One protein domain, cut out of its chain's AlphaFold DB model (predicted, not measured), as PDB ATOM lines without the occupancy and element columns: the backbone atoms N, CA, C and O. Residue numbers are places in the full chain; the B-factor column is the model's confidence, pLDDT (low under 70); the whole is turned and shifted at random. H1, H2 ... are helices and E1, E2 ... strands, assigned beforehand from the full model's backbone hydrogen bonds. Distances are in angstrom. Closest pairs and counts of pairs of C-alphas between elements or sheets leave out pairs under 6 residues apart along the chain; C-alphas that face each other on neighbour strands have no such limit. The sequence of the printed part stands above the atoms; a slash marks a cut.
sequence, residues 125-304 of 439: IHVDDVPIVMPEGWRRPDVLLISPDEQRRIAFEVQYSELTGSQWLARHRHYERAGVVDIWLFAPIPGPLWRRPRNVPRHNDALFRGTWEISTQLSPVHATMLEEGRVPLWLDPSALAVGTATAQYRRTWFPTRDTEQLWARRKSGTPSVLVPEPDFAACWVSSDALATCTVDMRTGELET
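Overview. This is residues 125 to 304 of the 439 residues of an uncharacterized protein of Kitasatospora kifunensis (UniProt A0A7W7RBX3). Two sheets follow each other along an elongated body: E1, E4, E5, E6 with H1 over one face, then the strongly twisted sheet E7, E10, E9, E8, with E6 and E8 coming close at the join. The small hairpin E2 and E3 lies near H1 towards one end, H2 and the hairpin E11 and E12 lie near the join, and residues 253 to 258 stick out at the other end. The printed part has 180 residues with two named helices and twelve named strands, in the order E1 E2 E3 E4 E5 H1 E6 E7 H2 E8 E9 E10 E11 E12; the class is mixed, with 81 residues, under half, in named elements. The first sheet is mixed, the second all antiparallel; the whole is compact, with a radius of gyration of the C-alphas of 17.7 A and spans of 54 by 31 by 30 A.

Arrangement. Start at E1, residues 125 to 127, antiparallel to E4, residues 143 to 146; N 126 and O 144 are 2.8 A apart. Between them comes the hairpin E2, residues 132 to 134, and E3, residues 137 to 139, with N 132 and O 139 at 2.7 A. E4 forms a hairpin with E5, residues 153 to 159, with N 145 and O 154 at 2.8 A. E5, H1, residues 165 to 177, and E6, residues 180 to 186, make a strand-helix-strand unit, two parallel neighbour strands with a helix between, its crossover right-handed; N 155 and O 181 are 2.8 A apart. H1 is on this sheet at a height of 9.2 A, two layers, and runs along E6 at 16 degrees on the local plane; the closest C-alphas, of Tyr 175 and Asp 182, are 6.4 A apart. E7, residues 211 to 217, is antiparallel to E10, residues 282 to 289, with N 285 and O 214 at 2.7 A. H2, residues 220 to 227, touches H1 at residues 165 to 169 alone; the closest C-alphas, of Gly 165 and Val 221, are 3.8 A apart, and the helices run the same way at a steep tilt of 47 degrees. E8, residues 233 to 236, E9, residues 241 to 248, and E10 form a meander, each strand the antiparallel neighbour of the one before; N 243 and O 234 are 2.7 A apart, N 244 and O 286 2.8 A. The closest C-alphas of E6 and E8, of Phe 186 and Trp 234, are 4.3 A apart. E11, residues 294 to 296, and E12, residues 301 to 303, form a hairpin, with N 303 and O 294 at 2.7 A. In H1 and H2 every O i to N i+4 pair is within hydrogen-bond range.

Along the chain. Find C-alpha 125, where E1 begins, at (238.173, 193.578, 192.068). H1 starts at (224.457, 177.496, 174.166) and measures 18.2 A; E9 measures 20.6 A and bends by 52 degrees at residue 245; E10 measures 22.6 A. E12 ends at C-alpha 303, (223.648, 181.477, 196.381).

Size, cuts and confidence. The two C-alphas farthest apart, of Pro 135 and Lys 267, are 57.2 A from each other. The printed part has no cut; the links E6 to E7 and E9 to E10 are long. The mean pLDDT of the printed part is 83.9, with residues 200 to 213 and 249 to 272 under 70.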
ATOM      1  N   ILE A 125     239.349 193.515 192.940       98.44
ATOM      2  CA  ILE A 125     238.173 193.578 192.068       98.44
ATOM      3  C   ILE A 125     238.551 194.345 190.805       98.44
ATOM      4  O   ILE A 125     238.893 195.527 190.859       98.44
ATOM      5  N   HIS A 126     238.444 193.651 189.686       98.00
ATOM      6  CA  HIS A 126     238.870 194.036 188.350       98.00
ATOM      7  C   HIS A 126     237.629 194.158 187.462       98.00
ATOM      8  O   HIS A 126     236.783 193.268 187.480       98.00
ATOM      9  N   VAL A 127     237.468 195.264 186.737       97.31
ATOM     10  CA  VAL A 127     236.323 195.497 185.834       97.31
ATOM     11  C   VAL A 127     236.870 195.841 184.461       97.31
ATOM     12  O   VAL A 127     237.497 196.886 184.300       97.31
ATOM     13  N   ASP A 128     236.641 194.963 183.484       94.25
ATOM     14  CA  ASP A 128     237.107 195.107 182.097       94.25
ATOM     15  C   ASP A 128     238.610 195.402 181.908       94.25
ATOM     16  O   ASP A 128     239.021 195.937 180.870       94.25
ATOM     17  N   ASP A 129     239.470 195.023 182.849       93.06
ATOM     18  CA  ASP A 129     240.895 195.370 182.839       93.06
ATOM     19  C   ASP A 129     241.824 194.149 182.735       93.06
ATOM     20  O   ASP A 129     242.770 194.182 181.944       93.06
ATOM     21  N   VAL A 130     241.551 193.054 183.453       95.31
ATOM     22  CA  VAL A 130     242.457 191.891 183.526       95.31
ATOM     23  C   VAL A 130     241.991 190.729 182.634       95.31
ATOM     24  O   VAL A 130     240.957 190.117 182.909       95.31
ATOM     25  N   PRO A 131     242.741 190.367 181.569       96.56
ATOM     26  CA  PRO A 131     242.455 189.173 180.785       96.56
ATOM     27  C   PRO A 131     242.978 187.902 181.471       96.56
ATOM     28  O   PRO A 131     244.076 187.869 182.024       96.56
ATOM     29  N   ILE A 132     242.222 186.819 181.343       95.88
ATOM     30  CA  ILE A 132     242.659 185.447 181.589       95.88
ATOM     31  C   ILE A 132     243.250 184.917 180.285       95.88
ATOM     32  O   ILE A 132     242.569 184.871 179.260       95.88
ATOM     33  N   VAL A 133     244.533 184.566 180.310       96.06
ATOM     34  CA  VAL A 133     245.289 184.116 179.136       96.06
ATOM     35  C   VAL A 133     245.568 182.622 179.261       96.06
ATOM     36  O   VAL A 133     246.107 182.175 180.269       96.06
ATOM     37  N   MET A 134     245.219 181.868 178.222       94.69
ATOM     38  CA  MET A 134     245.459 180.432 178.078       94.69
ATOM     39  C   MET A 134     246.118 180.158 176.708       94.69
ATOM     40  O   MET A 134     246.054 181.018 175.824       94.69
ATOM     41  N   PRO A 135     246.743 178.987 176.479       94.00
ATOM     42  CA  PRO A 135     247.349 178.657 175.182       94.00
ATOM     43  C   PRO A 135     246.380 178.752 173.991       94.00
ATOM     44  O   PRO A 135     246.775 179.141 172.896       94.00
ATOM     45  N   GLU A 136     245.103 178.432 174.203       91.81
ATOM     46  CA  GLU A 136     244.043 178.501 173.191       91.81
ATOM     47  C   GLU A 136     243.495 179.916 172.930       91.81
ATOM     48  O   GLU A 136     242.646 180.094 172.055       91.81
ATOM     49  N   GLY A 137     243.935 180.921 173.692       94.56
ATOM     50  CA  GLY A 137     243.492 182.306 173.563       94.56
ATOM     51  C   GLY A 137     243.286 182.999 174.905       94.56
ATOM     52  O   GLY A 137     243.562 182.459 175.973       94.56
ATOM     53  N   TRP A 138     242.772 184.223 174.856       96.50
ATOM     54  CA  TRP A 138     242.504 185.022 176.046       96.50
ATOM     55  C   TRP A 138     241.026 185.390 176.143       96.50
ATOM     56  O   TRP A 138     240.316 185.486 175.138       96.50
ATOM     57  N   ARG A 139     240.565 185.623 177.370       95.94
ATOM     58  CA  ARG A 139     239.226 186.123 177.658       95.94
ATOM     59  C   ARG A 139     239.280 187.146 178.773       95.94
ATOM     60  O   ARG A 139     240.022 186.990 179.730       95.94
ATOM     61  N   ARG A 140     238.483 188.197 178.650       97.25
ATOM     62  CA  ARG A 140     238.344 189.223 179.675       97.25
ATOM     63  C   ARG A 140     236.963 189.089 180.314       97.25
ATOM     64  O   ARG A 140     235.991 189.269 179.582       97.25
ATOM     65  N   PRO A 141     236.877 188.732 181.604       98.00
ATOM     66  CA  PRO A 141     235.626 188.797 182.344       98.00
ATOM     67  C   PRO A 141     235.125 190.233 182.437       98.00
ATOM     68  O   PRO A 141     235.932 191.159 182.533       98.00
ATOM     69  N   ASP A 142     233.808 190.394 182.502       97.88
ATOM     70  CA  ASP A 142     233.200 191.693 182.787       97.88
ATOM     71  C   ASP A 142     233.592 192.200 184.189       97.88
ATOM     72  O   ASP A 142     233.943 193.368 184.362       97.88
ATOM     73  N   VAL A 143     233.578 191.314 185.195       98.50
ATOM     74  CA  VAL A 143     234.142 191.581 186.529       98.50
ATOM     75  C   VAL A 143     234.927 190.363 187.010       98.50
ATOM     76  O   VAL A 143     234.394 189.260 187.055       98.50
ATOM     77  N   LEU A 144     236.186 190.547 187.399       98.69
ATOM     78  CA  LEU A 144     237.055 189.504 187.940       98.69
ATOM     79  C   LEU A 144     237.398 189.808 189.402       98.69
ATOM     80  O   LEU A 144     237.841 190.900 189.742       98.69
ATOM     81  N   LEU A 145     237.200 188.830 190.277       98.50
ATOM     82  CA  LEU A 145     237.599 188.885 191.679       98.50
ATOM     83  C   LEU A 145     238.779 187.938 191.879       98.50
ATOM     84  O   LEU A 145     238.719 186.791 191.429       98.50
ATOM     85  N   ILE A 146     239.819 188.396 192.572       98.31
ATOM     86  CA  ILE A 146     241.022 187.610 192.870       98.31
ATOM     87  C   ILE A 146     241.266 187.642 194.380       98.31
ATOM     88  O   ILE A 146     241.290 188.716 194.987       98.31
ATOM     89  N   SER A 147     241.409 186.466 194.995       98.19
ATOM     90  CA  SER A 147     241.696 186.354 196.426       98.19
ATOM     91  C   SER A 147     243.093 186.887 196.776       98.19
ATOM     92  O   SER A 147     243.970 186.903 195.913       98.19
ATOM     93  N   PRO A 148     243.345 187.291 198.037       98.00
ATOM     94  CA  PRO A 148     244.655 187.810 198.451       98.00
ATOM     95  C   PRO A 148     245.839 186.857 198.225       98.00
ATOM     96  O   PRO A 148     246.963 187.309 198.051       98.00
ATOM     97  N   ASP A 149     245.594 185.546 198.256       96.88
ATOM     98  CA  ASP A 149     246.580 184.487 197.991       96.88
ATOM     99  C   ASP A 149     246.638 184.066 196.508       96.88
ATOM    100  O   ASP A 149     247.347 183.121 196.154       96.88
ATOM    101  N   GLU A 150     245.844 184.729 195.661       95.38
ATOM    102  CA  GLU A 150     245.656 184.477 194.229       95.38
ATOM    103  C   GLU A 150     245.185 183.054 193.870       95.38
ATOM    104  O   GLU A 150     245.078 182.705 192.692       95.38
ATOM    105  N   GLN A 151     244.838 182.225 194.861       95.88
ATOM    106  CA  GLN A 151     244.424 180.835 194.646       95.88
ATOM    107  C   GLN A 151     242.983 180.709 194.153       95.88
ATOM    108  O   GLN A 151     242.588 179.660 193.641       95.88
ATOM    109  N   ARG A 152     242.161 181.747 194.336       96.88
ATOM    110  CA  ARG A 152     240.747 181.740 193.963       96.88
ATOM    111  C   ARG A 152     240.437 182.920 193.066       96.88
ATOM    112  O   ARG A 152     240.778 184.063 193.361       96.88
ATOM    113  N   ARG A 153     239.739 182.620 191.974       98.00
ATOM    114  CA  ARG A 153     239.327 183.599 190.974       98.00
ATOM    115  C   ARG A 153     237.865 183.391 190.625       98.00
ATOM    116  O   ARG A 153     237.453 182.256 190.385       98.00
ATOM    117  N   ILE A 154     237.099 184.477 190.597       98.50
ATOM    118  CA  ILE A 154     235.681 184.458 190.229       98.50
ATOM    119  C   ILE A 154     235.456 185.471 189.112       98.50
ATOM    120  O   ILE A 154     235.692 186.660 189.302       98.50
ATOM    121  N   ALA A 155     234.991 185.001 187.963       98.50
ATOM    122  CA  ALA A 155     234.531 185.815 186.855       98.50
ATOM    123  C   ALA A 155     233.010 185.983 186.946       98.50
ATOM    124  O   ALA A 155     232.271 185.006 186.922       98.50
ATOM    125  N   PHE A 156     232.524 187.215 187.012       98.62
ATOM    126  CA  PHE A 156     231.130 187.521 186.717       98.62
ATOM    127  C   PHE A 156     231.024 187.959 185.262       98.62
ATOM    128  O   PHE A 156     231.784 188.814 184.809       98.62
ATOM    129  N   GLU A 157     230.067 187.375 184.553       98.12
ATOM    130  CA  GLU A 157     229.768 187.648 183.151       98.12
ATOM    131  C   GLU A 157     228.354 188.206 183.052       98.12
ATOM    132  O   GLU A 157     227.390 187.561 183.465       98.12
ATOM    133  N   VAL A 158     228.215 189.409 182.506       96.19
ATOM    134  CA  VAL A 158     226.938 190.093 182.348       96.19
ATOM    135  C   VAL A 158     226.530 190.060 180.879       96.19
ATOM    136  O   VAL A 158     227.117 190.719 180.026       96.19
ATOM    137  N   GLN A 159     225.471 189.324 180.558       94.81
ATOM    138  CA  GLN A 159     225.117 189.042 179.167       94.81
ATOM    139  C   GLN A 159     223.874 189.827 178.715       94.81
ATOM    140  O   GLN A 159     222.747 189.517 179.106       94.81
ATOM    141  N   TYR A 160     224.089 190.828 177.850       89.06
ATOM    142  CA  TYR A 160     223.034 191.638 177.210       89.06
ATOM    143  C   TYR A 160     222.774 191.261 175.745       89.06
ATOM    144  O   TYR A 160     221.641 191.359 175.273       89.06
ATOM    145  N   SER A 161     223.811 190.853 175.011       89.12
ATOM    146  CA  SER A 161     223.705 190.457 173.603       89.12
ATOM    147  C   SER A 161     223.328 188.985 173.457       89.12
ATOM    148  O   SER A 161     223.398 188.223 174.417       89.12
ATOM    149  N   GLU A 162     222.913 188.576 172.260       90.81
ATOM    150  CA  GLU A 162     222.622 187.171 171.981       90.81
ATOM    151  C   GLU A 162     223.856 186.285 172.213       90.81
ATOM    152  O   GLU A 162     224.973 186.634 171.830       90.81
ATOM    153  N   LEU A 163     223.633 185.141 172.857       94.56
ATOM    154  CA  LEU A 163     224.648 184.142 173.160       94.56
ATOM    155  C   LEU A 163     224.043 182.764 172.904       94.56
ATOM    156  O   LEU A 163     222.979 182.448 173.438       94.56
ATOM    157  N   THR A 164     224.701 181.944 172.088       96.69
ATOM    158  CA  THR A 164     224.259 180.562 171.866       96.69
ATOM    159  C   THR A 164     224.713 179.652 173.008       96.69
ATOM    160  O   THR A 164     225.695 179.938 173.695       96.69
ATOM    161  N   GLY A 165     224.044 178.506 173.183       97.12
ATOM    162  CA  GLY A 165     224.457 177.496 174.166       97.12
ATOM    163  C   GLY A 165     225.888 176.994 173.943       97.12
ATOM    164  O   GLY A 165     226.657 176.895 174.892       97.12
ATOM    165  N   SER A 166     226.300 176.787 172.688       97.94
ATOM    166  CA  SER A 166     227.670 176.367 172.359       97.94
ATOM    167  C   SER A 166     228.719 177.445 172.648       97.94
ATOM    168  O   SER A 166     229.804 177.127 173.134       97.94
ATOM    169  N   GLN A 167     228.406 178.721 172.393       97.69
ATOM    170  CA  GLN A 167     229.283 179.839 172.744       97.69
ATOM    171  C   GLN A 167     229.431 179.968 174.259       97.69
ATOM    172  O   GLN A 167     230.546 180.147 174.748       97.69
ATOM    173  N   TRP A 168     228.326 179.862 174.999       97.88
ATOM    174  CA  TRP A 168     228.352 179.844 176.456       97.88
ATOM    175  C   TRP A 168     229.193 178.677 176.983       97.88
ATOM    176  O   TRP A 168     230.119 178.907 177.752       97.88
ATOM    177  N   LEU A 169     228.956 177.453 176.502       98.19
ATOM    178  CA  LEU A 169     229.685 176.265 176.947       98.19
ATOM    179  C   LEU A 169     231.190 176.389 176.677       98.19
ATOM    180  O   LEU A 169     232.005 176.090 177.545       98.19
ATOM    181  N   ALA A 170     231.582 176.900 175.507       97.44
ATOM    182  CA  ALA A 170     232.988 177.158 175.203       97.44
ATOM    183  C   ALA A 170     233.622 178.165 176.183       97.44
ATOM    184  O   ALA A 170     234.770 177.985 176.594       97.44
ATOM    185  N   ARG A 171     232.875 179.206 176.585       97.69
ATOM    186  CA  ARG A 171     233.307 180.193 177.592       97.69
ATOM    187  C   ARG A 171     233.404 179.574 178.984       97.69
ATOM    188  O   ARG A 171     234.429 179.754 179.634       97.69
ATOM    189  N   HIS A 172     232.406 178.796 179.387       97.50
ATOM    190  CA  HIS A 172     232.388 178.077 180.658       97.50
ATOM    191  C   HIS A 172     233.602 177.146 180.789       97.50
ATOM    192  O   HIS A 172     234.376 177.242 181.738       97.50
ATOM    193  N   ARG A 173     233.865 176.319 179.766       97.38
ATOM    194  CA  ARG A 173     235.020 175.406 179.754       97.38
ATOM    195  C   ARG A 173     236.366 176.133 179.718       97.38
ATOM    196  O   ARG A 173     237.351 175.598 180.219       97.38
ATOM    197  N   HIS A 174     236.438 177.326 179.124       97.44
ATOM    198  CA  HIS A 174     237.644 178.157 179.190       97.44
ATOM    199  C   HIS A 174     237.929 178.599 180.632       97.44
ATOM    200  O   HIS A 174     239.060 178.462 181.091       97.44
ATOM    201  N   TYR A 175     236.910 179.064 181.361       97.44
ATOM    202  CA  TYR A 175     237.058 179.435 182.769       97.44
ATOM    203  C   TYR A 175     237.390 178.242 183.661       97.44
ATOM    204  O   TYR A 175     238.333 178.319 184.447       97.44
ATOM    205  N   GLU A 176     236.713 177.113 183.463       96.38
ATOM    206  CA  GLU A 176     236.979 175.877 184.199       96.38
ATOM    207  C   GLU A 176     238.439 175.422 184.046       96.38
ATOM    208  O   GLU A 176     239.118 175.181 185.045       96.38
ATOM    209  N   ARG A 177     238.972 175.385 182.815       97.06
ATOM    210  CA  ARG A 177     240.388 175.044 182.570       97.06
ATOM    211  C   ARG A 177     241.359 176.056 183.165       97.06
ATOM    212  O   ARG A 177     242.460 175.680 183.561       97.06
ATOM    213  N   ALA A 178     240.962 177.323 183.233       96.88
ATOM    214  CA  ALA A 178     241.734 178.361 183.898       96.88
ATOM    215  C   ALA A 178     241.597 178.318 185.434       96.88
ATOM    216  O   ALA A 178     242.206 179.142 186.111       96.88
ATOM    217  N   GLY A 179     240.809 177.407 186.018       96.38
ATOM    218  CA  GLY A 179     240.549 177.390 187.461       96.38
ATOM    219  C   GLY A 179     239.839 178.658 187.947       96.38
ATOM    220  O   GLY A 179     240.106 179.145 189.046       96.38
ATOM    221  N   VAL A 180     238.991 179.242 187.100       97.56
ATOM    222  CA  VAL A 180     238.180 180.425 187.399       97.56
ATOM    223  C   VAL A 180     236.729 179.982 187.518       97.56
ATOM    224  O   VAL A 180     236.197 179.336 186.621       97.56
ATOM    225  N   VAL A 181     236.084 180.333 188.626       97.75
ATOM    226  CA  VAL A 181     234.640 180.146 188.791       97.75
ATOM    227  C   VAL A 181     233.922 181.213 187.979       97.75
ATOM    228  O   VAL A 181     234.149 182.391 188.223       97.75
ATOM    229  N   ASP A 182     233.042 180.840 187.055       98.06
ATOM    230  CA  ASP A 182     232.240 181.792 186.289       98.06
ATOM    231  C   ASP A 182     230.771 181.836 186.735       98.06
ATOM    232  O   ASP A 182     230.092 180.817 186.856       98.06
ATOM    233  N   ILE A 183     230.264 183.048 186.959       98.44
ATOM    234  CA  ILE A 183     228.879 183.331 187.334       98.44
ATOM    235  C   ILE A 183     228.258 184.204 186.249       98.44
ATOM    236  O   ILE A 183     228.688 185.333 186.013       98.44
ATOM    237  N   TRP A 184     227.209 183.692 185.615       98.12
ATOM    238  CA  TRP A 184     226.530 184.360 184.508       98.12
ATOM    239  C   TRP A 184     225.264 185.070 184.965       98.12
ATOM    240  O   TRP A 184     224.398 184.467 185.595       98.12
ATOM    241  N   LEU A 185     225.156 186.348 184.610       97.38
ATOM    242  CA  LEU A 185     224.058 187.241 184.951       97.38
ATOM    243  C   LEU A 185     223.459 187.819 183.666       97.38
ATOM    244  O   LEU A 185     224.034 188.692 183.017       97.38
ATOM    245  N   PHE A 186     222.286 187.339 183.283       95.06
ATOM    246  CA  PHE A 186     221.591 187.800 182.087       95.06
ATOM    247  C   PHE A 186     220.855 189.118 182.321       95.06
ATOM    248  O   PHE A 186     220.373 189.418 183.416       95.06
ATOM    249  N   ALA A 187     220.728 189.909 181.263       87.44
ATOM    250  CA  ALA A 187     219.980 191.151 181.314       87.44
ATOM    251  C   ALA A 187     218.456 190.919 181.288       87.44
ATOM    252  O   ALA A 187     217.967 190.165 180.444       87.44
ATOM    253  N   PRO A 188     217.672 191.638 182.109       82.44
ATOM    254  CA  PRO A 188     216.207 191.628 182.068       82.44
ATOM    255  C   PRO A 188     215.585 192.525 180.999       82.44
ATOM    256  O   PRO A 188     214.472 193.025 181.169       82.44
ATOM    257  N   ILE A 189     216.304 192.779 179.908       77.12
ATOM    258  CA  ILE A 189     215.819 193.656 178.843       77.12
ATOM    259  C   ILE A 189     215.077 192.814 177.804       77.12
ATOM    260  O   ILE A 189     215.626 191.801 177.368       77.12
ATOM    261  N   PRO A 190     213.872 193.228 177.357       70.81
ATOM    262  CA  PRO A 190     213.160 192.559 176.273       70.81
ATOM    263  C   PRO A 190     214.080 192.273 175.077       70.81
ATOM    264  O   PRO A 190     214.577 193.189 174.426       70.81
ATOM    265  N   GLY A 191     214.323 190.994 174.798       73.56
ATOM    266  CA  GLY A 191     215.346 190.574 173.841       73.56
ATOM    267  C   GLY A 191     215.384 189.055 173.663       73.56
ATOM    268  O   GLY A 191     214.509 188.361 174.170       73.56
ATOM    269  N   PRO A 192     216.353 188.483 172.928       73.12
ATOM    270  CA  PRO A 192     216.459 187.029 172.751       73.12
ATOM    271  C   PRO A 192     216.650 186.257 174.068       73.12
ATOM    272  O   PRO A 192     216.226 185.109 174.153       73.12
ATOM    273  N   LEU A 193     217.214 186.897 175.097       80.31
ATOM    274  CA  LEU A 193     217.536 186.280 176.393       80.31
ATOM    275  C   LEU A 193     216.515 186.574 177.504       80.31
ATOM    276  O   LEU A 193     216.602 186.014 178.593       80.31
ATOM    277  N   TRP A 194     215.524 187.426 177.233       81.62
ATOM    278  CA  TRP A 194     214.438 187.729 178.159       81.62
ATOM    279  C   TRP A 194     213.163 187.992 177.363       81.62
ATOM    280  O   TRP A 194     212.921 189.093 176.854       81.62
ATOM    281  N   ARG A 195     212.355 186.941 177.203       83.38
ATOM    282  CA  ARG A 195     211.087 187.008 176.472       83.38
ATOM    283  C   ARG A 195     209.956 186.589 177.365       83.38
ATOM    284  O   ARG A 195     209.998 185.535 177.988       83.38
ATOM    285  N   ARG A 196     208.884 187.367 177.333       80.44
ATOM    286  CA  ARG A 196     207.633 186.942 177.938       80.44
ATOM    287  C   ARG A 196     207.095 185.715 177.187       80.44
ATOM    288  O   ARG A 196     207.015 185.756 175.956       80.44
ATOM    289  N   PRO A 197     206.666 184.649 177.880       79.31
ATOM    290  CA  PRO A 197     206.004 183.536 177.219       79.31
ATOM    291  C   PRO A 197     204.695 183.997 176.558       79.31
ATOM    292  O   PRO A 197     203.883 184.683 177.181       79.31
ATOM    293  N   ARG A 198     204.467 183.609 175.294       75.88
ATOM    294  CA  ARG A 198     203.298 184.055 174.502       75.88
ATOM    295  C   ARG A 198     201.948 183.697 175.135       75.88
ATOM    296  O   ARG A 198     200.987 184.435 174.962       75.88
ATOM    297  N   ASN A 199     201.896 182.598 175.881       72.19
ATOM    298  CA  ASN A 199     200.657 182.025 176.409       72.19
ATOM    299  C   ASN A 199     200.415 182.348 177.893       72.19
ATOM    300  O   ASN A 199     199.575 181.706 178.517       72.19
ATOM    301  N   VAL A 200     201.141 183.313 178.476       64.12
ATOM    302  CA  VAL A 200     200.996 183.661 179.899       64.12
ATOM    303  C   VAL A 200     200.249 184.985 180.046       64.12
ATOM    304  O   VAL A 200     200.796 186.037 179.687       64.12
ATOM    305  N   PRO A 201     199.010 184.960 180.580       63.75
ATOM    306  CA  PRO A 201     198.230 186.165 180.811       63.75
ATOM    307  C   PRO A 201     198.993 187.207 181.635       63.75
ATOM    308  O   PRO A 201     199.680 186.872 182.599       63.75
ATOM    309  N   ARG A 202     198.823 188.493 181.292       61.94
ATOM    310  CA  ARG A 202     199.488 189.622 181.975       61.94
ATOM    311  C   ARG A 202     199.227 189.706 183.477       61.94
ATOM    312  O   ARG A 202     200.086 190.169 184.210       61.94
ATOM    313  N   HIS A 203     198.073 189.228 183.933       53.16
ATOM    314  CA  HIS A 203     197.680 189.279 185.341       53.16
ATOM    315  C   HIS A 203     198.395 188.252 186.235       53.16
ATOM    316  O   HIS A 203     198.209 188.289 187.448       53.16
ATOM    317  N   ASN A 204     199.187 187.339 185.658       51.62
ATOM    318  CA  ASN A 204     199.954 186.355 186.422       51.62
ATOM    319  C   ASN A 204     201.337 186.862 186.857       51.62
ATOM    320  O   ASN A 204     201.981 186.191 187.658       51.62
ATOM    321  N   ASP A 205     201.766 188.043 186.395       56.19
ATOM    322  CA  ASP A 205     202.910 188.756 186.975       56.19
ATOM    323  C   ASP A 205     202.416 189.438 188.262       56.19
ATOM    324  O   ASP A 205     202.086 190.625 188.287       56.19
ATOM    325  N   ALA A 206     202.222 188.648 189.314       51.34
ATOM    326  CA  ALA A 206     201.671 189.115 190.578       51.34
ATOM    327  C   ALA A 206     202.743 189.123 191.672       51.34
ATOM    328  O   ALA A 206     203.643 188.287 191.703       51.34
ATOM    329  N   LEU A 207     202.593 190.047 192.625       48.41
ATOM    330  CA  LEU A 207     203.215 189.959 193.944       48.41
ATOM    331  C   LEU A 207     202.718 188.679 194.631       48.41
ATOM    332  O   LEU A 207     201.629 188.655 195.207       48.41
ATOM    333  N   PHE A 208     203.501 187.605 194.588       43.38
ATOM    334  CA  PHE A 208     203.241 186.429 195.405       43.38
ATOM    335  C   PHE A 208     204.016 186.587 196.714       43.38
ATOM    336  O   PHE A 208     205.239 186.584 196.721       43.38
ATOM    337  N   ARG A 209     203.306 186.754 197.839       49.84
ATOM    338  CA  ARG A 209     203.897 186.853 199.196       49.84
ATOM    339  C   ARG A 209     204.947 187.967 199.377       49.84
ATOM    340  O   ARG A 209     205.881 187.803 200.152       49.84
ATOM    341  N   GLY A 210     204.804 189.094 198.680       48.69
ATOM    342  CA  GLY A 210     205.765 190.203 198.767       48.69
ATOM    343  C   GLY A 210     207.017 190.028 197.897       48.69
ATOM    344  O   GLY A 210     207.805 190.959 197.784       48.69
ATOM    345  N   THR A 211     207.168 188.882 197.226       54.00
ATOM    346  CA  THR A 211     208.169 188.652 196.181       54.00
ATOM    347  C   THR A 211     207.525 188.797 194.809       54.00
ATOM    348  O   THR A 211     206.439 188.276 194.548       54.00
ATOM    349  N   TRP A 212     208.181 189.542 193.927       59.62
ATOM    350  CA  TRP A 212     207.766 189.639 192.535       59.62
ATOM    351  C   TRP A 212     208.243 188.399 191.786       59.62
ATOM    352  O   TRP A 212     209.440 188.101 191.783       59.62
ATOM    353  N   GLU A 213     207.301 187.696 191.164       69.56
ATOM    354  CA  GLU A 213     207.573 186.578 190.267       69.56
ATOM    355  C   GLU A 213     207.193 186.991 188.846       69.56
ATOM    356  O   GLU A 213     206.084 187.462 188.589       69.56
ATOM    357  N   ILE A 214     208.131 186.827 187.916       76.06
ATOM    358  CA  ILE A 214     207.903 187.054 186.490       76.06
ATOM    359  C   ILE A 214     208.161 185.752 185.746       76.06
ATOM    360  O   ILE A 214     209.124 185.052 186.034       76.06
ATOM    361  N   SER A 215     207.317 185.432 184.768       82.69
ATOM    362  CA  SER A 215     207.600 184.330 183.845       82.69
ATOM    363  C   SER A 215     208.478 184.796 182.682       82.69
ATOM    364  O   SER A 215     208.250 185.875 182.132       82.69
ATOM    365  N   THR A 216     209.451 183.979 182.280       86.56
ATOM    366  CA  THR A 216     210.324 184.222 181.118       86.56
ATOM    367  C   THR A 216     210.495 182.942 180.299       86.56
ATOM    368  O   THR A 216     210.414 181.838 180.836       86.56
ATOM    369  N   GLN A 217     210.685 183.067 178.988       89.06
ATOM    370  CA  GLN A 217     211.031 181.942 178.121       89.06
ATOM    371  C   GLN A 217     212.480 181.532 178.364       89.06
ATOM    372  O   GLN A 217     213.370 182.381 178.459       89.06
ATOM    373  N   LEU A 218     212.722 180.226 178.409       90.56
ATOM    374  CA  LEU A 218     214.078 179.703 178.401       90.56
ATOM    375  C   LEU A 218     214.571 179.663 176.953       90.56
ATOM    376  O   LEU A 218     213.896 179.157 176.057       90.56
ATOM    377  N   SER A 219     215.724 180.277 176.711       92.62
ATOM    378  CA  SER A 219     216.404 180.244 175.420       92.62
ATOM    379  C   SER A 219     217.287 178.988 175.339       92.62
ATOM    380  O   SER A 219     217.561 178.370 176.372       92.62
ATOM    381  N   PRO A 220     217.804 178.621 174.151       95.12
ATOM    382  CA  PRO A 220     218.723 177.491 174.024       95.12
ATOM    383  C   PRO A 220     219.962 177.591 174.924       95.12
ATOM    384  O   PRO A 220     220.427 176.574 175.419       95.12
ATOM    385  N   VAL A 221     220.482 178.800 175.188       96.38
ATOM    386  CA  VAL A 221     221.607 178.957 176.124       96.38
ATOM    387  C   VAL A 221     221.209 178.632 177.562       96.38
ATOM    388  O   VAL A 221     221.980 177.986 178.262       96.38
ATOM    389  N   HIS A 222     219.996 178.989 177.992       95.81
ATOM    390  CA  HIS A 222     219.518 178.622 179.326       95.81
ATOM    391  C   HIS A 222     219.311 177.109 179.462       95.81
ATOM    392  O   HIS A 222     219.625 176.557 180.511       95.81
ATOM    393  N   ALA A 223     218.823 176.438 178.412       95.25
ATOM    394  CA  ALA A 223     218.708 174.980 178.397       95.25
ATOM    395  C   ALA A 223     220.086 174.316 178.558       95.25
ATOM    396  O   ALA A 223     220.266 173.515 179.469       95.25
ATOM    397  N   THR A 224     221.087 174.736 177.774       97.56
ATOM    398  CA  THR A 224     222.468 174.230 177.904       97.56
ATOM    399  C   THR A 224     223.059 174.489 179.293       97.56
ATOM    400  O   THR A 224     223.752 173.634 179.837       97.56
ATOM    401  N   MET A 225     222.766 175.637 179.914       97.50
ATOM    402  CA  MET A 225     223.173 175.890 181.301       97.50
ATOM    403  C   MET A 225     222.562 174.881 182.274       97.50
ATOM    404  O   MET A 225     223.277 174.338 183.112       97.50
ATOM    405  N   LEU A 226     221.259 174.619 182.152       96.19
ATOM    406  CA  LEU A 226     220.551 173.671 183.011       96.19
ATOM    407  C   LEU A 226     221.063 172.235 182.818       96.19
ATOM    408  O   LEU A 226     221.185 171.511 183.804       96.19
ATOM    409  N   GLU A 227     221.413 171.838 181.590       96.44
ATOM    410  CA  GLU A 227     222.057 170.544 181.288       96.44
ATOM    411  C   GLU A 227     223.405 170.396 182.004       96.44
ATOM    412  O   GLU A 227     223.711 169.336 182.546       96.44
ATOM    413  N   GLU A 228     224.176 171.482 182.084       96.62
ATOM    414  CA  GLU A 228     225.438 171.564 182.833       96.62
ATOM    415  C   GLU A 228     225.228 171.806 184.343       96.62
ATOM    416  O   GLU A 228     226.164 172.122 185.080       96.62
ATOM    417  N   GLY A 229     223.989 171.689 184.832       95.31
ATOM    418  CA  GLY A 229     223.647 171.856 186.245       95.31
ATOM    419  C   GLY A 229     223.741 173.296 186.757       95.31
ATOM    420  O   GLY A 229     223.757 173.511 187.969       95.31
ATOM    421  N   ARG A 230     223.795 174.294 185.865       96.12
ATOM    422  CA  ARG A 230     223.860 175.724 186.194       96.12
ATOM    423  C   ARG A 230     222.478 176.361 186.110       96.12
ATOM    424  O   ARG A 230     221.781 176.257 185.104       96.12
ATOM    425  N   VAL A 231     222.084 177.074 187.163       96.50
ATOM    426  CA  VAL A 231     220.806 177.799 187.189       96.50
ATOM    427  C   VAL A 231     220.960 179.145 186.479       96.50
ATOM    428  O   VAL A 231     221.840 179.916 186.863       96.50
ATOM    429  N   PRO A 232     220.114 179.474 185.488       97.00
ATOM    430  CA  PRO A 232     220.095 180.807 184.901       97.00
ATOM    431  C   PRO A 232     219.754 181.881 185.944       97.00
ATOM    432  O   PRO A 232     218.815 181.730 186.735       97.00
ATOM    433  N   LEU A 233     220.515 182.974 185.927       96.94
ATOM    434  CA  LEU A 233     220.343 184.126 186.808       96.94
ATOM    435  C   LEU A 233     220.221 185.395 185.973       96.94
ATOM    436  O   LEU A 233     220.901 185.536 184.961       96.94
ATOM    437  N   TRP A 234     219.420 186.354 186.424       95.19
ATOM    438  CA  TRP A 234     219.317 187.663 185.784       95.19
ATOM    439  C   TRP A 234     219.631 188.776 186.771       95.19
ATOM    440  O   TRP A 234     219.229 188.701 187.927       95.19
ATOM    441  N   LEU A 235     220.313 189.827 186.330       93.69
ATOM    442  CA  LEU A 235     220.666 190.969 187.174       93.69
ATOM    443  C   LEU A 235     219.838 192.192 186.785       93.69
ATOM    444  O   LEU A 235     219.931 192.675 185.660       93.69
ATOM    445  N   ASP A 236     219.090 192.740 187.739       91.50
ATOM    446  CA  ASP A 236     218.488 194.066 187.621       91.50
ATOM    447  C   ASP A 236     219.359 195.088 188.375       91.50
ATOM    448  O   ASP A 236     219.246 195.221 189.603       91.50
ATOM    449  N   PRO A 237     220.225 195.845 187.672       90.81
ATOM    450  CA  PRO A 237     221.076 196.844 188.311       90.81
ATOM    451  C   PRO A 237     220.288 198.035 188.871       90.81
ATOM    452  O   PRO A 237     220.784 198.754 189.737       90.81
ATOM    453  N   SER A 238     219.054 198.260 188.405       88.44
ATOM    454  CA  SER A 238     218.203 199.363 188.860       88.44
ATOM    455  C   SER A 238     217.521 199.091 190.203       88.44
ATOM    456  O   SER A 238     217.245 200.031 190.966       88.44
ATOM    457  N   ALA A 239     217.293 197.807 190.484       87.75
ATOM    458  CA  ALA A 239     216.728 197.293 191.725       87.75
ATOM    459  C   ALA A 239     217.787 196.724 192.689       87.75
ATOM    460  O   ALA A 239     217.450 196.432 193.833       87.75
ATOM    461  N   LEU A 240     219.050 196.584 192.254       92.06
ATOM    462  CA  LEU A 240     220.095 195.831 192.964       92.06
ATOM    463  C   LEU A 240     219.600 194.427 193.338       92.06
ATOM    464  O   LEU A 240     219.689 194.005 194.492       92.06
ATOM    465  N   ALA A 241     219.029 193.727 192.360       92.44
ATOM    466  CA  ALA A 241     218.371 192.446 192.565       92.44
ATOM    467  C   ALA A 241     218.854 191.389 191.571       92.44
ATOM    468  O   ALA A 241     219.193 191.703 190.430       92.44
ATOM    469  N   VAL A 242     218.842 190.131 192.007       94.50
ATOM    470  CA  VAL A 242     219.108 188.962 191.170       94.50
ATOM    471  C   VAL A 242     217.830 188.146 191.043       94.50
ATOM    472  O   VAL A 242     217.256 187.705 192.036       94.50
ATOM    473  N   GLY A 243     217.382 187.945 189.811       93.44
ATOM    474  CA  GLY A 243     216.348 186.988 189.464       93.44
ATOM    475  C   GLY A 243     216.936 185.584 189.374       93.44
ATOM    476  O   GLY A 243     217.886 185.367 188.628       93.44
ATOM    477  N   THR A 244     216.368 184.627 190.100       95.31
ATOM    478  CA  THR A 244     216.749 183.208 190.037       95.31
ATOM    479  C   THR A 244     215.703 182.432 189.251       95.31
ATOM    480  O   THR A 244     214.514 182.554 189.554       95.31
ATOM    481  N   ALA A 245     216.117 181.617 188.274       94.44
ATOM    482  CA  ALA A 245     215.195 180.746 187.547       94.44
ATOM    483  C   ALA A 245     214.561 179.719 188.493       94.44
ATOM    484  O   ALA A 245     215.262 178.977 189.187       94.44
ATOM    485  N   THR A 246     213.234 179.642 188.496       92.44
ATOM    486  CA  THR A 246     212.464 178.705 189.307       92.44
ATOM    487  C   THR A 246     211.410 177.985 188.478       92.44
ATOM    488  O   THR A 246     210.833 178.513 187.527       92.44
ATOM    489  N   ALA A 247     211.147 176.740 188.850       87.25
ATOM    490  CA  ALA A 247     209.990 175.986 188.416       87.25
ATOM    491  C   ALA A 247     209.026 175.837 189.591       87.25
ATOM    492  O   ALA A 247     209.428 175.534 190.717       87.25
ATOM    493  N   GLN A 248     207.739 176.024 189.312       71.38
ATOM    494  CA  GLN A 248     206.673 175.664 190.235       71.38
ATOM    495  C   GLN A 248     206.032 174.379 189.722       71.38
ATOM    496  O   GLN A 248     205.252 174.399 188.774       71.38
ATOM    497  N   TYR A 249     206.369 173.249 190.342       60.41
ATOM    498  CA  TYR A 249     205.753 171.978 189.981       60.41
ATOM    499  C   TYR A 249     204.413 171.815 190.700       60.41
ATOM    500  O   TYR A 249     204.343 171.827 191.936       60.41
ATOM    501  N   ARG A 250     203.331 171.590 189.945       57.00
ATOM    502  CA  ARG A 250     202.095 171.052 190.519       57.00
ATOM    503  C   ARG A 250     201.985 169.587 190.169       57.00
ATOM    504  O   ARG A 250     201.641 169.216 189.059       57.00
ATOM    505  N   ARG A 251     202.125 168.756 191.197       44.28
ATOM    506  CA  ARG A 251     201.726 167.353 191.138       44.28
ATOM    507  C   ARG A 251     200.198 167.283 191.013       44.28
ATOM    508  O   ARG A 251     199.485 167.314 192.029       44.28
ATOM    509  N   THR A 252     199.690 167.308 189.784       43.38
ATOM    510  CA  THR A 252     198.329 166.876 189.460       43.38
ATOM    511  C   THR A 252     198.297 165.352 189.529       43.38
ATOM    512  O   THR A 252     199.255 164.679 189.167       43.38
ATOM    513  N   TRP A 253     197.211 164.790 190.057       45.16
ATOM    514  CA  TRP A 253     197.031 163.335 190.145       45.16
ATOM    515  C   TRP A 253     196.749 162.678 188.783       45.16
ATOM    516  O   TRP A 253     196.688 161.457 188.696       45.16
ATOM    517  N   PHE A 254     196.596 163.482 187.728       44.31
ATOM    518  CA  PHE A 254     196.312 163.028 186.374       44.31
ATOM    519  C   PHE A 254     197.444 163.458 185.432       44.31
ATOM    520  O   PHE A 254     197.868 164.618 185.518       44.31
ATOM    521  N   PRO A 255     197.916 162.564 184.541       45.56
ATOM    522  CA  PRO A 255     198.841 162.911 183.473       45.56
ATOM    523  C   PRO A 255     198.079 163.732 182.429       45.56
ATOM    524  O   PRO A 255     197.408 163.186 181.553       45.56
ATOM    525  N   THR A 256     198.109 165.056 182.551       45.72
ATOM    526  CA  THR A 256     197.745 165.925 181.431       45.72
ATOM    527  C   THR A 256     198.933 166.002 180.471       45.72
ATOM    528  O   THR A 256     200.084 165.867 180.887       45.72
ATOM    529  N   ARG A 257     198.642 166.135 179.170       49.53
ATOM    530  CA  ARG A 257     199.637 166.182 178.084       49.53
ATOM    531  C   ARG A 257     200.750 167.198 178.382       49.53
ATOM    532  O   ARG A 257     200.481 168.247 178.967       49.53
ATOM    533  N   ASP A 258     201.951 166.883 177.898       48.62
ATOM    534  CA  ASP A 258     203.275 167.471 178.185       48.62
ATOM    535  C   ASP A 258     203.378 169.009 178.252       48.62
ATOM    536  O   ASP A 258     204.306 169.547 178.842       48.62
ATOM    537  N   THR A 259     202.414 169.759 177.720       43.50
ATOM    538  CA  THR A 259     202.424 171.230 177.713       43.50
ATOM    539  C   THR A 259     201.681 171.897 178.880       43.50
ATOM    540  O   THR A 259     201.847 173.098 179.092       43.50
ATOM    541  N   GLU A 260     200.857 171.175 179.652       43.75
ATOM    542  CA  GLU A 260     200.058 171.760 180.754       43.75
ATOM    543  C   GLU A 260     200.730 171.704 182.139       43.75
ATOM    544  O   GLU A 260     200.208 172.274 183.102       43.75
ATOM    545  N   GLN A 261     201.902 171.072 182.261       49.56
ATOM    546  CA  GLN A 261     202.581 170.893 183.553       49.56
ATOM    547  C   GLN A 261     203.086 172.205 184.184       49.56
ATOM    548  O   GLN A 261     203.275 172.266 185.399       49.56
ATOM    549  N   LEU A 262     203.219 173.280 183.401       46.97
ATOM    550  CA  LEU A 262     203.723 174.575 183.872       46.97
ATOM    551  C   LEU A 262     202.686 175.448 184.618       46.97
ATOM    552  O   LEU A 262     203.078 176.431 185.241       46.97
ATOM    553  N   TRP A 263     201.378 175.140 184.579       53.16
ATOM    554  CA  TRP A 263     200.349 176.179 184.835       53.16
ATOM    555  C   TRP A 263     199.246 175.842 185.833       53.16
ATOM    556  O   TRP A 263     198.212 176.512 185.893       53.16
ATOM    557  N   ALA A 264     199.425 174.825 186.662       41.94
ATOM    558  CA  ALA A 264     198.352 174.381 187.528       41.94
ATOM    559  C   ALA A 264     198.571 174.936 188.967       41.94
ATOM    560  O   ALA A 264     199.589 174.696 189.604       41.94
ATOM    561  N   ARG A 265     197.578 175.649 189.527       41.03
ATOM    562  CA  ARG A 265     197.575 176.284 190.872       41.03
ATOM    563  C   ARG A 265     196.996 175.362 191.967       41.03
ATOM    564  O   ARG A 265     195.831 174.978 191.874       41.03
ATOM    565  N   ARG A 266     197.747 174.970 193.010       40.31
ATOM    566  CA  ARG A 266     197.221 174.122 194.117       40.31
ATOM    567  C   ARG A 266     196.377 174.939 195.108       40.31
ATOM    568  O   ARG A 266     196.705 176.081 195.400       40.31
ATOM    569  N   LYS A 267     195.330 174.316 195.669       43.47
ATOM    570  CA  LYS A 267     194.468 174.897 196.717       43.47
ATOM    571  C   LYS A 267     194.987 174.706 198.160       43.47
ATOM    572  O   LYS A 267     194.383 175.291 199.046       43.47
ATOM    573  N   SER A 268     196.058 173.941 198.437       47.06
ATOM    574  CA  SER A 268     196.426 173.655 199.850       47.06
ATOM    575  C   SER A 268     197.825 173.063 200.151       47.06
ATOM    576  O   SER A 268     197.986 172.379 201.155       47.06
ATOM    577  N   GLY A 269     198.866 173.298 199.343       57.25
ATOM    578  CA  GLY A 269     200.235 172.857 199.686       57.25
ATOM    579  C   GLY A 269     201.251 173.984 199.554       57.25
ATOM    580  O   GLY A 269     201.114 174.800 198.645       57.25
ATOM    581  N   THR A 270     202.257 174.030 200.434       58.62
ATOM    582  CA  THR A 270     203.398 174.945 200.289       58.62
ATOM    583  C   THR A 270     204.071 174.663 198.942       58.62
ATOM    584  O   THR A 270     204.493 173.523 198.727       58.62
ATOM    585  N   PRO A 271     204.125 175.630 198.010       61.22
ATOM    586  CA  PRO A 271     204.791 175.423 196.731       61.22
ATOM    587  C   PRO A 271     206.264 175.094 196.990       61.22
ATOM    588  O   PRO A 271     206.922 175.756 197.791       61.22
ATOM    589  N   SER A 272     206.756 174.030 196.355       68.81
ATOM    590  CA  SER A 272     208.191 173.751 196.322       68.81
ATOM    591  C   SER A 272     208.779 174.597 195.204       68.81
ATOM    592  O   SER A 272     208.293 174.544 194.075       68.81
ATOM    593  N   VAL A 273     209.768 175.416 195.543       80.94
ATOM    594  CA  VAL A 273     210.539 176.178 194.563       80.94
ATOM    595  C   VAL A 273     211.601 175.223 194.038       80.94
ATOM    596  O   VAL A 273     212.442 174.781 194.815       80.94
ATOM    597  N   LEU A 274     211.530 174.849 192.764       86.25
ATOM    598  CA  LEU A 274     212.455 173.898 192.145       86.25
ATOM    599  C   LEU A 274     213.308 174.585 191.082       86.25
ATOM    600  O   LEU A 274     213.026 175.717 190.681       86.25
ATOM    601  N   VAL A 275     214.368 173.909 190.651       88.62
ATOM    602  CA  VAL A 275     215.142 174.300 189.467       88.62
ATOM    603  C   VAL A 275     214.346 173.889 188.225       88.62
ATOM    604  O   VAL A 275     213.784 172.794 188.239       88.62
ATOM    605  N   PRO A 276     214.249 174.728 187.179       87.69
ATOM    606  CA  PRO A 276     213.663 174.309 185.906       87.69
ATOM    607  C   PRO A 276     214.422 173.138 185.282       87.69
ATOM    608  O   PRO A 276     215.643 173.069 185.398       87.69
ATOM    609  N   GLU A 277     213.710 172.241 184.603       88.56
ATOM    610  CA  GLU A 277     214.357 171.200 183.797       88.56
ATOM    611  C   GLU A 277     214.818 171.787 182.450       88.56
ATOM    612  O   GLU A 277     214.251 172.785 181.991       88.56
ATOM    613  N   PRO A 278     215.852 171.214 181.807       89.25
ATOM    614  CA  PRO A 278     216.396 171.760 180.561       89.25
ATOM    615  C   PRO A 278     215.409 171.863 179.393       89.25
ATOM    616  O   PRO A 278     215.567 172.724 178.531       89.25
ATOM    617  N   ASP A 279     214.392 171.003 179.352       86.06
ATOM    618  CA  ASP A 279     213.378 170.945 178.295       86.06
ATOM    619  C   ASP A 279     212.201 171.912 178.522       86.06
ATOM    620  O   ASP A 279     211.299 172.024 177.683       86.06
ATOM    621  N   PHE A 280     212.204 172.665 179.627       85.50
ATOM    622  CA  PHE A 280     211.158 173.638 179.912       85.50
ATOM    623  C   PHE A 280     211.211 174.794 178.905       85.50
ATOM    624  O   PHE A 280     212.215 175.480 178.751       85.50
ATOM    625  N   ALA A 281     210.077 175.101 178.271       86.00
ATOM    626  CA  ALA A 281     209.983 176.248 177.359       86.00
ATOM    627  C   ALA A 281     209.996 177.612 178.085       86.00
ATOM    628  O   ALA A 281     210.223 178.660 177.470       86.00
ATOM    629  N   ALA A 282     209.684 177.627 179.382       87.69
ATOM    630  CA  ALA A 282     209.606 178.823 180.209       87.69
ATOM    631  C   ALA A 282     209.823 178.485 181.687       87.69
ATOM    632  O   ALA A 282     209.552 177.369 182.124       87.69
ATOM    633  N   CYS A 283     210.248 179.477 182.462       89.00
ATOM    634  CA  CYS A 283     210.375 179.386 183.909       89.00
ATOM    635  C   CYS A 283     209.765 180.613 184.593       89.00
ATOM    636  O   CYS A 283     209.436 181.616 183.953       89.00
ATOM    637  N   TRP A 284     209.635 180.529 185.911       88.88
ATOM    638  CA  TRP A 284     209.448 181.686 186.774       88.88
ATOM    639  C   TRP A 284     210.806 182.263 187.166       88.88
ATOM    640  O   TRP A 284     211.834 181.592 187.078       88.88
ATOM    641  N   VAL A 285     210.815 183.525 187.569       89.62
ATOM    642  CA  VAL A 285     212.002 184.232 188.039       89.62
ATOM    643  C   VAL A 285     211.654 184.879 189.361       89.62
ATOM    644  O   VAL A 285     210.832 185.795 189.413       89.62
ATOM    645  N   SER A 286     212.266 184.370 190.425       90.06
ATOM    646  CA  SER A 286     212.096 184.895 191.777       90.06
ATOM    647  C   SER A 286     213.197 185.914 192.052       90.06
ATOM    648  O   SER A 286     214.377 185.625 191.866       90.06
ATOM    649  N   SER A 287     212.798 187.120 192.445       90.19
ATOM    650  CA  SER A 287     213.710 188.239 192.675       90.19
ATOM    651  C   SER A 287     214.226 188.254 194.110       90.19
ATOM    652  O   SER A 287     213.437 188.389 195.042       90.19
ATOM    653  N   ASP A 288     215.545 188.237 194.273       92.44
ATOM    654  CA  ASP A 288     216.227 188.395 195.554       92.44
ATOM    655  C   ASP A 288     217.062 189.679 195.577       92.44
ATOM    656  O   ASP A 288     217.619 190.087 194.558       92.44
ATOM    657  N   ALA A 289     217.188 190.323 196.737       92.88
ATOM    658  CA  ALA A 289     218.102 191.453 196.880       92.88
ATOM    659  C   ALA A 289     219.553 190.966 196.730       92.88
ATOM    660  O   ALA A 289     219.982 190.054 197.443       92.88
ATOM    661  N   LEU A 290     220.333 191.608 195.857       95.00
ATOM    662  CA  LEU A 290     221.725 191.239 195.579       95.00
ATOM    663  C   LEU A 290     222.577 191.249 196.861       95.00
ATOM    664  O   LEU A 290     223.381 190.350 197.077       95.00
ATOM    665  N   ALA A 291     222.316 192.181 197.782       95.75
ATOM    666  CA  ALA A 291     222.979 192.255 199.090       95.75
ATOM    667  C   ALA A 291     222.775 191.016 199.995       95.75
ATOM    668  O   ALA A 291     223.519 190.837 200.949       95.75
ATOM    669  N   THR A 292     221.782 190.166 199.713       95.94
ATOM    670  CA  THR A 292     221.512 188.915 200.459       95.94
ATOM    671  C   THR A 292     222.079 187.666 199.774       95.94
ATOM    672  O   THR A 292     221.895 186.540 200.256       95.94
ATOM    673  N   CYS A 293     222.732 187.861 198.628       97.50
ATOM    674  CA  CYS A 293     223.375 186.808 197.864       97.50
ATOM    675  C   CYS A 293     224.810 186.601 198.357       97.50
ATOM    676  O   CYS A 293     225.503 187.554 198.713       97.50
ATOM    677  N   THR A 294     225.255 185.352 198.332       97.75
ATOM    678  CA  THR A 294     226.619 184.927 198.675       97.75
ATOM    679  C   THR A 294     227.173 184.070 197.544       97.75
ATOM    680  O   THR A 294     226.411 183.605 196.705       97.75
ATOM    681  N   VAL A 295     228.484 183.843 197.490       97.62
ATOM    682  CA  VAL A 295     229.065 182.878 196.537       97.62
ATOM    683  C   VAL A 295     229.466 181.636 197.308       97.62
ATOM    684  O   VAL A 295     230.278 181.710 198.229       97.62
ATOM    685  N   ASP A 296     228.903 180.492 196.931       95.62
ATOM    686  CA  ASP A 296     229.372 179.209 197.434       95.62
ATOM    687  C   ASP A 296     230.658 178.842 196.697       95.62
ATOM    688  O   ASP A 296     230.653 178.349 195.570       95.62
ATOM    689  N   MET A 297     231.783 179.080 197.366       89.00
ATOM    690  CA  MET A 297     233.123 178.838 196.833       89.00
ATOM    691  C   MET A 297     233.394 177.372 196.480       89.00
ATOM    692  O   MET A 297     234.342 177.099 195.750       89.00
ATOM    693  N   ARG A 298     232.603 176.423 196.998       90.62
ATOM    694  CA  ARG A 298     232.755 174.997 196.685       90.62
ATOM    695  C   ARG A 298     232.076 174.639 195.369       90.62
ATOM    696  O   ARG A 298     232.611 173.837 194.613       90.62
ATOM    697  N   THR A 299     230.888 175.182 195.123       91.31
ATOM    698  CA  THR A 299     230.097 174.878 193.916       91.31
ATOM    699  C   THR A 299     230.337 175.879 192.787       91.31
ATOM    700  O   THR A 299     230.034 175.602 191.623       91.31
ATOM    701  N   GLY A 300     230.898 177.039 193.126       91.00
ATOM    702  CA  GLY A 300     231.054 178.164 192.222       91.00
ATOM    703  C   GLY A 300     229.725 178.827 191.853       91.00
ATOM    704  O   GLY A 300     229.636 179.484 190.822       91.00
ATOM    705  N   GLU A 301     228.672 178.625 192.650       95.19
ATOM    706  CA  GLU A 301     227.351 179.204 192.401       95.19
ATOM    707  C   GLU A 301     227.137 180.496 193.200       95.19
ATOM    708  O   GLU A 301     227.562 180.619 194.353       95.19
ATOM    709  N   LEU A 302     226.388 181.439 192.621       97.56
ATOM    710  CA  LEU A 302     225.790 182.530 193.386       97.56
ATOM    711  C   LEU A 302     224.580 181.992 194.166       97.56
ATOM    712  O   LEU A 302     223.525 181.703 193.599       97.56
ATOM    713  N   GLU A 303     224.723 181.862 195.479       97.12
ATOM    714  CA  GLU A 303     223.648 181.477 196.381       97.12
ATOM    715  C   GLU A 303     222.730 182.656 196.696       97.12
ATOM    716  O   GLU A 303     222.965 183.464 197.603       97.12
ATOM    717  N   THR A 304     221.616 182.704 195.977       96.69
ATOM    718  CA  THR A 304     220.476 183.554 196.310       96.69
ATOM    719  C   THR A 304     219.610 182.902 197.406       96.69
ATOM    720  O   THR A 304     219.624 181.673 197.567       96.69
TER     721      THR A 304